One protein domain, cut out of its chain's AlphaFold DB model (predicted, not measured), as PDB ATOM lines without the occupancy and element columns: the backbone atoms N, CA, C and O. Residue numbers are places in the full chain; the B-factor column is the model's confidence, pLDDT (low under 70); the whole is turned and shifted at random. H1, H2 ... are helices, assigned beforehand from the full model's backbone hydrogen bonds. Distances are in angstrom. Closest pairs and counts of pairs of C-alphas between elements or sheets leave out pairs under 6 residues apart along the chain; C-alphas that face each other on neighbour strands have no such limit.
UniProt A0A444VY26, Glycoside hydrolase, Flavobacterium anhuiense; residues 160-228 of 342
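AT A GLANCE: This is residues 160 to 228 of the 342 residues of the protein "Glycoside hydrolase" of Flavobacterium anhuiense (UniProt A0A444VY26). What does the model look like? It is a flat body of four helices and long loops: H1 packs across H3, H4 stands off from H3 and is nearest to it at Leu 191, where H3 ends, and the short H2 sits near the other three. A loop of residues 192 to 203 lies toward one end of the longest axis and the tail of residues 215 to 228 toward the other. How is it made up? The 69 printed residues hold H1, H2, H3 and H4 in that order and no named strand; the class is all helix, though under half of the residues, 33 of 69, are in named elements. The whole is compact, with a radius of gyration of the C-alphas of 12.0 A and spans of 35 by 28 by 15 A.

IN THESE COORDINATES: Where are the two longest helices? H3 is residues 181 to 191, 15.5 A long, with C-alpha 181 at (131.419, 138.323, 202.517). H4 is residues 204 to 214, 15.3 A long, and ends with C-alpha 214 at (120.283, 136.074, 189.355). Where are the shorter ones? H1 is residues 164 to 170, 10.2 A, beginning with C-alpha 164 at (123.112, 128.681, 199.512). H2 is residues 172 to 175, 4.9 A.

HOW THE PARTS SIT: What touches H3? H1 touches it, the closest C-alphas being those of Trp 164 and Ala 188, 4.9 A apart, and their lines are only just about perpendicular at 70.1 degrees. H3 and H4 form a helical hairpin: they only just touch, with 3 pairs of C-alphas within 8 A, the closest those of Leu 191 and Leu 210 at 5.3 A, and run opposite ways at a tilt of 35.1 degrees, only just steep. Where is H2? It is close but not clearly touching to H1, to H3 and to H4; its closest C-alpha pair with H4 is Tyr 174 and Ile 214, 5.6 A apart. H1 and H4 are apart. How do the backbones run? In H3 and H4 every O i to N i+4 pair is within hydrogen-bond range; H1 has 1 of 3 such pairs within range, and 3 of 4 O i to N i+3 pairs, while H2 is too short for an O i to N i+4 pair.

THE WHOLE: How far does it reach? The two C-alphas farthest apart are those of Leu 197 and Leu 224, 34.9 A. Are there cuts or long links? The printed part has no cut; the link from H3 to H4 is long, with 12 residues, while those from H1 to H2 and from H2 to H3 are tight. How confident is the model? The mean pLDDT of the printed part is 95.4, and no printed residue is under 70.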
ATOM      1  N   PHE A 160     116.822 125.357 189.897       97.12
ATOM      2  CA  PHE A 160     117.264 126.367 190.847       97.12
ATOM      3  C   PHE A 160     117.282 125.875 192.301       97.12
ATOM      4  O   PHE A 160     117.461 126.672 193.212       97.12
ATOM      5  N   ASN A 161     117.166 124.572 192.573       97.12
ATOM      6  CA  ASN A 161     117.278 124.009 193.928       97.12
ATOM      7  C   ASN A 161     118.733 123.981 194.472       97.12
ATOM      8  O   ASN A 161     119.307 122.923 194.764       97.12
ATOM      9  N   TRP A 162     119.339 125.156 194.632       97.06
ATOM     10  CA  TRP A 162     120.732 125.326 195.042       97.06
ATOM     11  C   TRP A 162     120.906 125.435 196.558       97.06
ATOM     12  O   TRP A 162     120.156 126.122 197.245       97.06
ATOM     13  N   TYR A 163     121.960 124.797 197.074       97.81
ATOM     14  CA  TYR A 163     122.463 125.055 198.426       97.81
ATOM     15  C   TYR A 163     123.121 126.440 198.464       97.81
ATOM     16  O   TYR A 163     123.962 126.735 197.609       97.81
ATOM     17  N   TRP A 164     122.755 127.260 199.452       98.00
ATOM     18  CA  TRP A 164     123.112 128.681 199.512       98.00
ATOM     19  C   TRP A 164     124.609 128.945 199.308       98.00
ATOM     20  O   TRP A 164     124.999 129.795 198.517       98.00
ATOM     21  N   GLU A 165     125.478 128.158 199.939       97.31
ATOM     22  CA  GLU A 165     126.925 128.383 199.886       97.31
ATOM     23  C   GLU A 165     127.495 128.206 198.466       97.31
ATOM     24  O   GLU A 165     128.473 128.851 198.089       97.31
ATOM     25  N   LYS A 166     126.865 127.349 197.647       97.12
ATOM     26  CA  LYS A 166     127.274 127.115 196.255       97.12
ATOM     27  C   LYS A 166     126.846 128.240 195.318       97.12
ATOM     28  O   LYS A 166     127.510 128.425 194.300       97.12
ATOM     29  N   LEU A 167     125.808 129.005 195.667       96.88
ATOM     30  CA  LEU A 167     125.327 130.122 194.853       96.88
ATOM     31  C   LEU A 167     126.417 131.173 194.624       96.88
ATOM     32  O   LEU A 167     126.602 131.612 193.495       96.88
ATOM     33  N   ILE A 168     127.182 131.506 195.670       96.50
ATOM     34  CA  ILE A 168     128.208 132.561 195.627       96.50
ATOM     35  C   ILE A 168     129.268 132.267 194.559       96.50
ATOM     36  O   ILE A 168     129.704 133.170 193.851       96.50
ATOM     37  N   GLY A 169     129.687 131.003 194.445       93.81
ATOM     38  CA  GLY A 169     130.658 130.584 193.437       93.81
ATOM     39  C   GLY A 169     130.030 130.360 192.062       93.81
ATOM     40  O   GLY A 169     130.612 130.753 191.058       93.81
ATOM     41  N   LYS A 170     128.846 129.733 192.006       93.19
ATOM     42  CA  LYS A 170     128.191 129.377 190.738       93.19
ATOM     43  C   LYS A 170     127.689 130.603 189.971       93.19
ATOM     44  O   LYS A 170     127.808 130.633 188.753       93.19
ATOM     45  N   PHE A 171     127.162 131.595 190.683       94.06
ATOM     46  CA  PHE A 171     126.589 132.827 190.135       94.06
ATOM     47  C   PHE A 171     127.409 134.044 190.576       94.06
ATOM     48  O   PHE A 171     126.871 135.047 191.046       94.06
ATOM     49  N   SER A 172     128.736 133.941 190.465       93.12
ATOM     50  CA  SER A 172     129.672 134.963 190.941       93.12
ATOM     51  C   SER A 172     129.390 136.351 190.359       93.12
ATOM     52  O   SER A 172     129.475 137.328 191.098       93.12
ATOM     53  N   SER A 173     128.969 136.447 189.093       91.50
ATOM     54  CA  SER A 173     128.595 137.716 188.450       91.50
ATOM     55  C   SER A 173     127.472 138.448 189.191       91.50
ATOM     56  O   SER A 173     127.582 139.645 189.442       91.50
ATOM     57  N   TYR A 174     126.433 137.726 189.625       94.25
ATOM     58  CA  TYR A 174     125.363 138.279 190.455       94.25
ATOM     59  C   TYR A 174     125.882 138.657 191.847       94.25
ATOM     60  O   TYR A 174     125.609 139.750 192.338       94.25
ATOM     61  N   PHE A 175     126.677 137.797 192.490       95.56
ATOM     62  CA  PHE A 175     127.156 138.066 193.849       95.56
ATOM     63  C   PHE A 175     128.273 139.119 193.930       95.56
ATOM     64  O   PHE A 175     128.582 139.591 195.025       95.56
ATOM     65  N   ASN A 176     128.885 139.516 192.814       93.75
ATOM     66  CA  ASN A 176     129.920 140.554 192.777       93.75
ATOM     67  C   ASN A 176     129.387 141.965 193.058       93.75
ATOM     68  O   ASN A 176     130.180 142.846 193.379       93.75
ATOM     69  N   GLN A 177     128.068 142.173 193.018       93.38
ATOM     70  CA  GLN A 177     127.456 143.442 193.426       93.38
ATOM     71  C   GLN A 177     127.516 143.683 194.948       93.38
ATOM     72  O   GLN A 177     127.452 144.827 195.395       93.38
ATOM     73  N   PHE A 178     127.667 142.622 195.747       95.44
ATOM     74  CA  PHE A 178     127.799 142.708 197.202       95.44
ATOM     75  C   PHE A 178     129.275 142.853 197.591       95.44
ATOM     76  O   PHE A 178     130.128 142.086 197.129       95.44
ATOM     77  N   ARG A 179     129.591 143.828 198.449       94.75
ATOM     78  CA  ARG A 179     130.978 144.241 198.734       94.75
ATOM     79  C   ARG A 179     131.655 143.336 199.753       94.75
ATOM     80  O   ARG A 179     132.849 143.064 199.649       94.75
ATOM     81  N   THR A 180     130.902 142.868 200.738       97.88
ATOM     82  CA  THR A 180     131.413 142.079 201.857       97.88
ATOM     83  C   THR A 180     131.010 140.615 201.741       97.88
ATOM     84  O   THR A 180     130.011 140.251 201.117       97.88
ATOM     85  N   ARG A 181     131.779 139.739 202.397       97.19
ATOM     86  CA  ARG A 181     131.419 138.323 202.517       97.19
ATOM     87  C   ARG A 181     130.068 138.147 203.215       97.19
ATOM     88  O   ARG A 181     129.268 137.341 202.756       97.19
ATOM     89  N   LEU A 182     129.805 138.920 204.269       98.12
ATOM     90  CA  LEU A 182     128.564 138.844 205.040       98.12
ATOM     91  C   LEU A 182     127.328 139.171 204.189       98.12
ATOM     92  O   LEU A 182     126.340 138.445 204.264       98.12
ATOM     93  N   GLU A 183     127.390 140.205 203.345       98.25
ATOM     94  CA  GLU A 183     126.303 140.544 202.415       98.25
ATOM     95  C   GLU A 183     126.045 139.401 201.422       98.25
ATOM     96  O   GLU A 183     124.901 138.978 201.260       98.25
ATOM     97  N   LYS A 184     127.108 138.831 200.828       98.19
ATOM     98  CA  LYS A 184     126.989 137.684 199.908       98.19
ATOM     99  C   LYS A 184     126.330 136.481 200.578       98.19
ATOM    100  O   LYS A 184     125.459 135.856 199.986       98.19
ATOM    101  N   GLU A 185     126.743 136.140 201.798       98.25
ATOM    102  CA  GLU A 185     126.168 135.007 202.531       98.25
ATOM    103  C   GLU A 185     124.726 135.260 202.970       98.25
ATOM    104  O   GLU A 185     123.920 134.333 202.942       98.25
ATOM    105  N   THR A 186     124.395 136.494 203.353       98.38
ATOM    106  CA  THR A 186     123.032 136.882 203.737       98.38
ATOM    107  C   THR A 186     122.084 136.715 202.557       98.38
ATOM    108  O   THR A 186     121.078 136.016 202.680       98.38
ATOM    109  N   GLU A 187     122.442 137.256 201.389       98.00
ATOM    110  CA  GLU A 187     121.615 137.116 200.190       98.00
ATOM    111  C   GLU A 187     121.546 135.665 199.707       98.00
ATOM    112  O   GLU A 187     120.475 135.155 199.375       98.00
ATOM    113  N   ALA A 188     122.671 134.951 199.733       98.19
ATOM    114  CA  ALA A 188     122.695 133.548 199.350       98.19
ATOM    115  C   ALA A 188     121.793 132.691 200.252       98.19
ATOM    116  O   ALA A 188     121.105 131.812 199.743       98.19
ATOM    117  N   LYS A 189     121.768 132.935 201.571       98.19
ATOM    118  CA  LYS A 189     120.876 132.238 202.519       98.19
ATOM    119  C   LYS A 189     119.412 132.628 202.340       98.19
ATOM    120  O   LYS A 189     118.547 131.796 202.590       98.19
ATOM    121  N   ARG A 190     119.137 133.865 201.915       98.00
ATOM    122  CA  ARG A 190     117.782 134.338 201.604       98.00
ATOM    123  C   ARG A 190     117.202 133.615 200.388       98.00
ATOM    124  O   ARG A 190     116.049 133.204 200.424       98.00
ATOM    125  N   LEU A 191     118.004 133.450 199.335       97.88
ATOM    126  CA  LEU A 191     117.562 132.872 198.062       97.88
ATOM    127  C   LEU A 191     117.743 131.349 197.962       97.88
ATOM    128  O   LEU A 191     117.019 130.672 197.235       97.88
ATOM    129  N   GLY A 192     118.760 130.806 198.627       97.81
ATOM    130  CA  GLY A 192     119.171 129.412 198.522       97.81
ATOM    131  C   GLY A 192     118.629 128.529 199.638       97.81
ATOM    132  O   GLY A 192     118.220 128.975 200.707       97.81
ATOM    133  N   ARG A 193     118.701 127.218 199.424       97.50
ATOM    134  CA  ARG A 193     118.376 126.227 200.451       97.50
ATOM    135  C   ARG A 193     119.417 126.257 201.570       97.50
ATOM    136  O   ARG A 193     120.616 126.193 201.295       97.50
ATOM    137  N   ILE A 194     118.950 126.263 202.822       95.31
ATOM    138  CA  ILE A 194     119.799 126.251 204.028       95.31
ATOM    139  C   ILE A 194     120.468 124.893 204.254       95.31
ATOM    140  O   ILE A 194     121.654 124.828 204.560       95.31
ATOM    141  N   ASN A 195     119.727 123.798 204.084       93.38
ATOM    142  CA  ASN A 195     120.271 122.452 204.253       93.38
ATOM    143  C   ASN A 195     121.190 122.097 203.089       93.38
ATOM    144  O   ASN A 195     120.896 122.452 201.957       93.38
ATOM    145  N   ARG A 196     122.264 121.335 203.319       94.12
ATOM    146  CA  ARG A 196     123.135 120.860 202.227       94.12
ATOM    147  C   ARG A 196     122.475 119.770 201.381       94.12
ATOM    148  O   ARG A 196     122.653 119.761 200.160       94.12
ATOM    149  N   LEU A 197     121.690 118.888 202.001       93.62
ATOM    150  CA  LEU A 197     120.921 117.848 201.310       93.62
ATOM    151  C   LEU A 197     119.709 118.443 200.579       93.62
ATOM    152  O   LEU A 197     119.077 119.348 201.124       93.62
ATOM    153  N   PRO A 198     119.361 117.942 199.376       90.31
ATOM    154  CA  PRO A 198     118.318 118.510 198.516       90.31
ATOM    155  C   PRO A 198     116.888 118.353 199.047       90.31
ATOM    156  O   PRO A 198     115.950 118.734 198.351       90.31
ATOM    157  N   THR A 199     116.719 117.815 200.255       90.44
ATOM    158  CA  THR A 199     115.427 117.511 200.862       90.44
ATOM    159  C   THR A 199     115.373 118.063 202.294       90.44
ATOM    160  O   THR A 199     116.230 117.698 203.102       90.44
ATOM    161  N   PRO A 200     114.395 118.935 202.620       90.56
ATOM    162  CA  PRO A 200     113.446 119.564 201.691       90.56
ATOM    163  C   PRO A 200     114.159 120.488 200.686       90.56
ATOM    164  O   PRO A 200     115.154 121.126 201.027       90.56
ATOM    165  N   GLY A 201     113.665 120.523 199.445       95.44
ATOM    166  CA  GLY A 201     114.158 121.403 198.379       95.44
ATOM    167  C   GLY A 201     113.498 122.784 198.410       95.44
ATOM    168  O   GLY A 201     112.524 122.985 199.134       95.44
ATOM    169  N   LEU A 202     113.995 123.724 197.600       97.25
ATOM    170  CA  LEU A 202     113.268 124.973 197.337       97.25
ATOM    171  C   LEU A 202     111.944 124.687 196.612       97.25
ATOM    172  O   LEU A 202     111.911 123.915 195.648       97.25
ATOM    173  N   THR A 203     110.870 125.352 197.039       97.25
ATOM    174  CA  THR A 203     109.590 125.359 196.314       97.25
ATOM    175  C   THR A 203     109.747 126.025 194.942       97.25
ATOM    176  O   THR A 203     110.710 126.754 194.702       97.25
ATOM    177  N   LEU A 204     108.784 125.819 194.037       96.88
ATOM    178  CA  LEU A 204     108.806 126.463 192.719       96.88
ATOM    179  C   LEU A 204     108.873 127.996 192.827       96.88
ATOM    180  O   LEU A 204     109.669 128.615 192.132       96.88
ATOM    181  N   ASN A 205     108.115 128.606 193.743       98.12
ATOM    182  CA  ASN A 205     108.132 130.059 193.933       98.12
ATOM    183  C   ASN A 205     109.499 130.568 194.414       98.12
ATOM    184  O   ASN A 205     109.972 131.587 193.922       98.12
ATOM    185  N   GLN A 206     110.170 129.834 195.307       98.19
ATOM    186  CA  GLN A 206     111.529 130.177 195.749       98.19
ATOM    187  C   GLN A 206     112.556 130.034 194.617       98.19
ATOM    188  O   GLN A 206     113.483 130.829 194.507       98.19
ATOM    189  N   GLN A 207     112.387 129.039 193.746       98.44
ATOM    190  CA  GLN A 207     113.228 128.872 192.559       98.44
ATOM    191  C   GLN A 207     113.023 130.000 191.538       98.44
ATOM    192  O   GLN A 207     114.002 130.516 190.999       98.44
ATOM    193  N   ILE A 208     111.774 130.418 191.315       98.25
ATOM    194  CA  ILE A 208     111.431 131.581 190.485       98.25
ATOM    195  C   ILE A 208     112.064 132.849 191.067       98.25
ATOM    196  O   ILE A 208     112.661 133.630 190.330       98.25
ATOM    197  N   GLU A 209     111.976 133.049 192.383       98.19
ATOM    198  CA  GLU A 209     112.591 134.185 193.070       98.19
ATOM    199  C   GLU A 209     114.116 134.211 192.885       98.19
ATOM    200  O   GLU A 209     114.671 135.235 192.488       98.19
ATOM    201  N   LEU A 210     114.785 133.074 193.094       98.06
ATOM    202  CA  LEU A 210     116.226 132.936 192.887       98.06
ATOM    203  C   LEU A 210     116.631 133.226 191.432       98.06
ATOM    204  O   LEU A 210     117.586 133.968 191.204       98.06
ATOM    205  N   ALA A 211     115.907 132.697 190.444       98.06
ATOM    206  CA  ALA A 211     116.193 132.969 189.036       98.06
ATOM    207  C   ALA A 211     115.971 134.442 188.669       98.06
ATOM    208  O   ALA A 211     116.788 135.033 187.968       98.06
ATOM    209  N   ASN A 212     114.902 135.060 189.178       98.06
ATOM    210  CA  ASN A 212     114.628 136.482 188.973       98.06
ATOM    211  C   ASN A 212     115.680 137.383 189.618       98.06
ATOM    212  O   ASN A 212     115.975 138.443 189.076       98.06
ATOM    213  N   ALA A 213     116.260 136.967 190.744       96.50
ATOM    214  CA  ALA A 213     117.379 137.669 191.348       96.50
ATOM    215  C   ALA A 213     118.635 137.556 190.468       96.50
ATOM    216  O   ALA A 213     119.194 138.574 190.064       96.50
ATOM    217  N   ILE A 214     119.045 136.330 190.113       96.31
ATOM    218  CA  ILE A 214     120.283 136.074 189.355       96.31
ATOM    219  C   ILE A 214     120.230 136.691 187.954       96.31
ATOM    220  O   ILE A 214     121.185 137.334 187.516       96.31
ATOM    221  N   TYR A 215     119.123 136.479 187.246       96.12
ATOM    222  CA  TYR A 215     118.932 136.897 185.862       96.12
ATOM    223  C   TYR A 215     118.078 138.162 185.750       96.12
ATOM    224  O   TYR A 215     117.518 138.422 184.696       96.12
ATOM    225  N   GLY A 216     117.938 138.954 186.811       94.62
ATOM    226  CA  GLY A 216     117.118 140.166 186.795       94.62
ATOM    227  C   GLY A 216     117.718 141.331 186.000       94.62
ATOM    228  O   GLY A 216     118.863 141.287 185.547       94.62
ATOM    229  N   HIS A 217     116.946 142.419 185.903       93.44
ATOM    230  CA  HIS A 217     117.314 143.653 185.192       93.44
ATOM    231  C   HIS A 217     118.658 144.262 185.625       93.44
ATOM    232  O   HIS A 217     119.342 144.917 184.841       93.44
ATOM    233  N   THR A 218     119.043 144.062 186.888       87.06
ATOM    234  CA  THR A 218     120.275 144.616 187.466       87.06
ATOM    235  C   THR A 218     121.536 143.896 186.993       87.06
ATOM    236  O   THR A 218     122.633 144.439 187.122       87.06
ATOM    237  N   HIS A 219     121.410 142.694 186.422       90.31
ATOM    238  CA  HIS A 219     122.542 141.997 185.832       90.31
ATOM    239  C   HIS A 219     122.967 142.695 184.523       90.31
ATOM    240  O   HIS A 219     122.104 143.057 183.723       90.31
ATOM    241  N   PRO A 220     124.273 142.838 184.212       88.19
ATOM    242  CA  PRO A 220     124.727 143.503 182.984       88.19
ATOM    243  C   PRO A 220     124.147 142.941 181.674       88.19
ATOM    244  O   PRO A 220     123.973 143.697 180.720       88.19
ATOM    245  N   LEU A 221     123.845 141.638 181.647       88.12
ATOM    246  CA  LEU A 221     123.194 140.923 180.532       88.12
ATOM    247  C   LEU A 221     121.653 140.913 180.620       88.12
ATOM    248  O   LEU A 221     120.974 140.524 179.678       88.12
ATOM    249  N   GLY A 222     121.090 141.350 181.746       92.00
ATOM    250  CA  GLY A 222     119.653 141.397 182.007       92.00
ATOM    251  C   GLY A 222     118.992 142.705 181.580       92.00
ATOM    252  O   GLY A 222     117.833 142.925 181.897       92.00
ATOM    253  N   ARG A 223     119.674 143.597 180.852       91.81
ATOM    254  CA  ARG A 223     119.132 144.932 180.514       91.81
ATOM    255  C   ARG A 223     117.811 144.884 179.738       91.81
ATOM    256  O   ARG A 223     117.009 145.803 179.860       91.81
ATOM    257  N   LEU A 224     117.577 143.820 178.967       94.50
ATOM    258  CA  LEU A 224     116.317 143.604 178.242       94.50
ATOM    259  C   LEU A 224     115.213 142.964 179.103       94.50
ATOM    260  O   LEU A 224     114.075 142.857 178.651       94.50
ATOM    261  N   HIS A 225     115.533 142.531 180.323       95.38
ATOM    262  CA  HIS A 225     114.589 141.959 181.278       95.38
ATOM    263  C   HIS A 225     113.884 143.100 182.017       95.38
ATOM    264  O   HIS A 225     114.287 143.486 183.111       95.38
ATOM    265  N   ILE A 226     112.910 143.722 181.358       93.25
ATOM    266  CA  ILE A 226     112.203 144.908 181.862       93.25
ATOM    267  C   ILE A 226     110.961 144.547 182.681       93.25
ATOM    268  O   ILE A 226     110.492 145.373 183.461       93.25
ATOM    269  N   ASN A 227     110.441 143.326 182.530       94.75
ATOM    270  CA  ASN A 227     109.270 142.869 183.261       94.75
ATOM    271  C   ASN A 227     109.676 142.081 184.507       94.75
ATOM    272  O   ASN A 227     110.682 141.364 184.543       94.75
ATOM    273  N   THR A 228     108.842 142.157 185.542       93.19
ATOM    274  CA  THR A 228     108.945 141.241 186.678       93.19
ATOM    275  C   THR A 228     108.764 139.804 186.185       93.19
ATOM    276  O   THR A 228     107.800 139.511 185.488       93.19
TER     277      THR A 228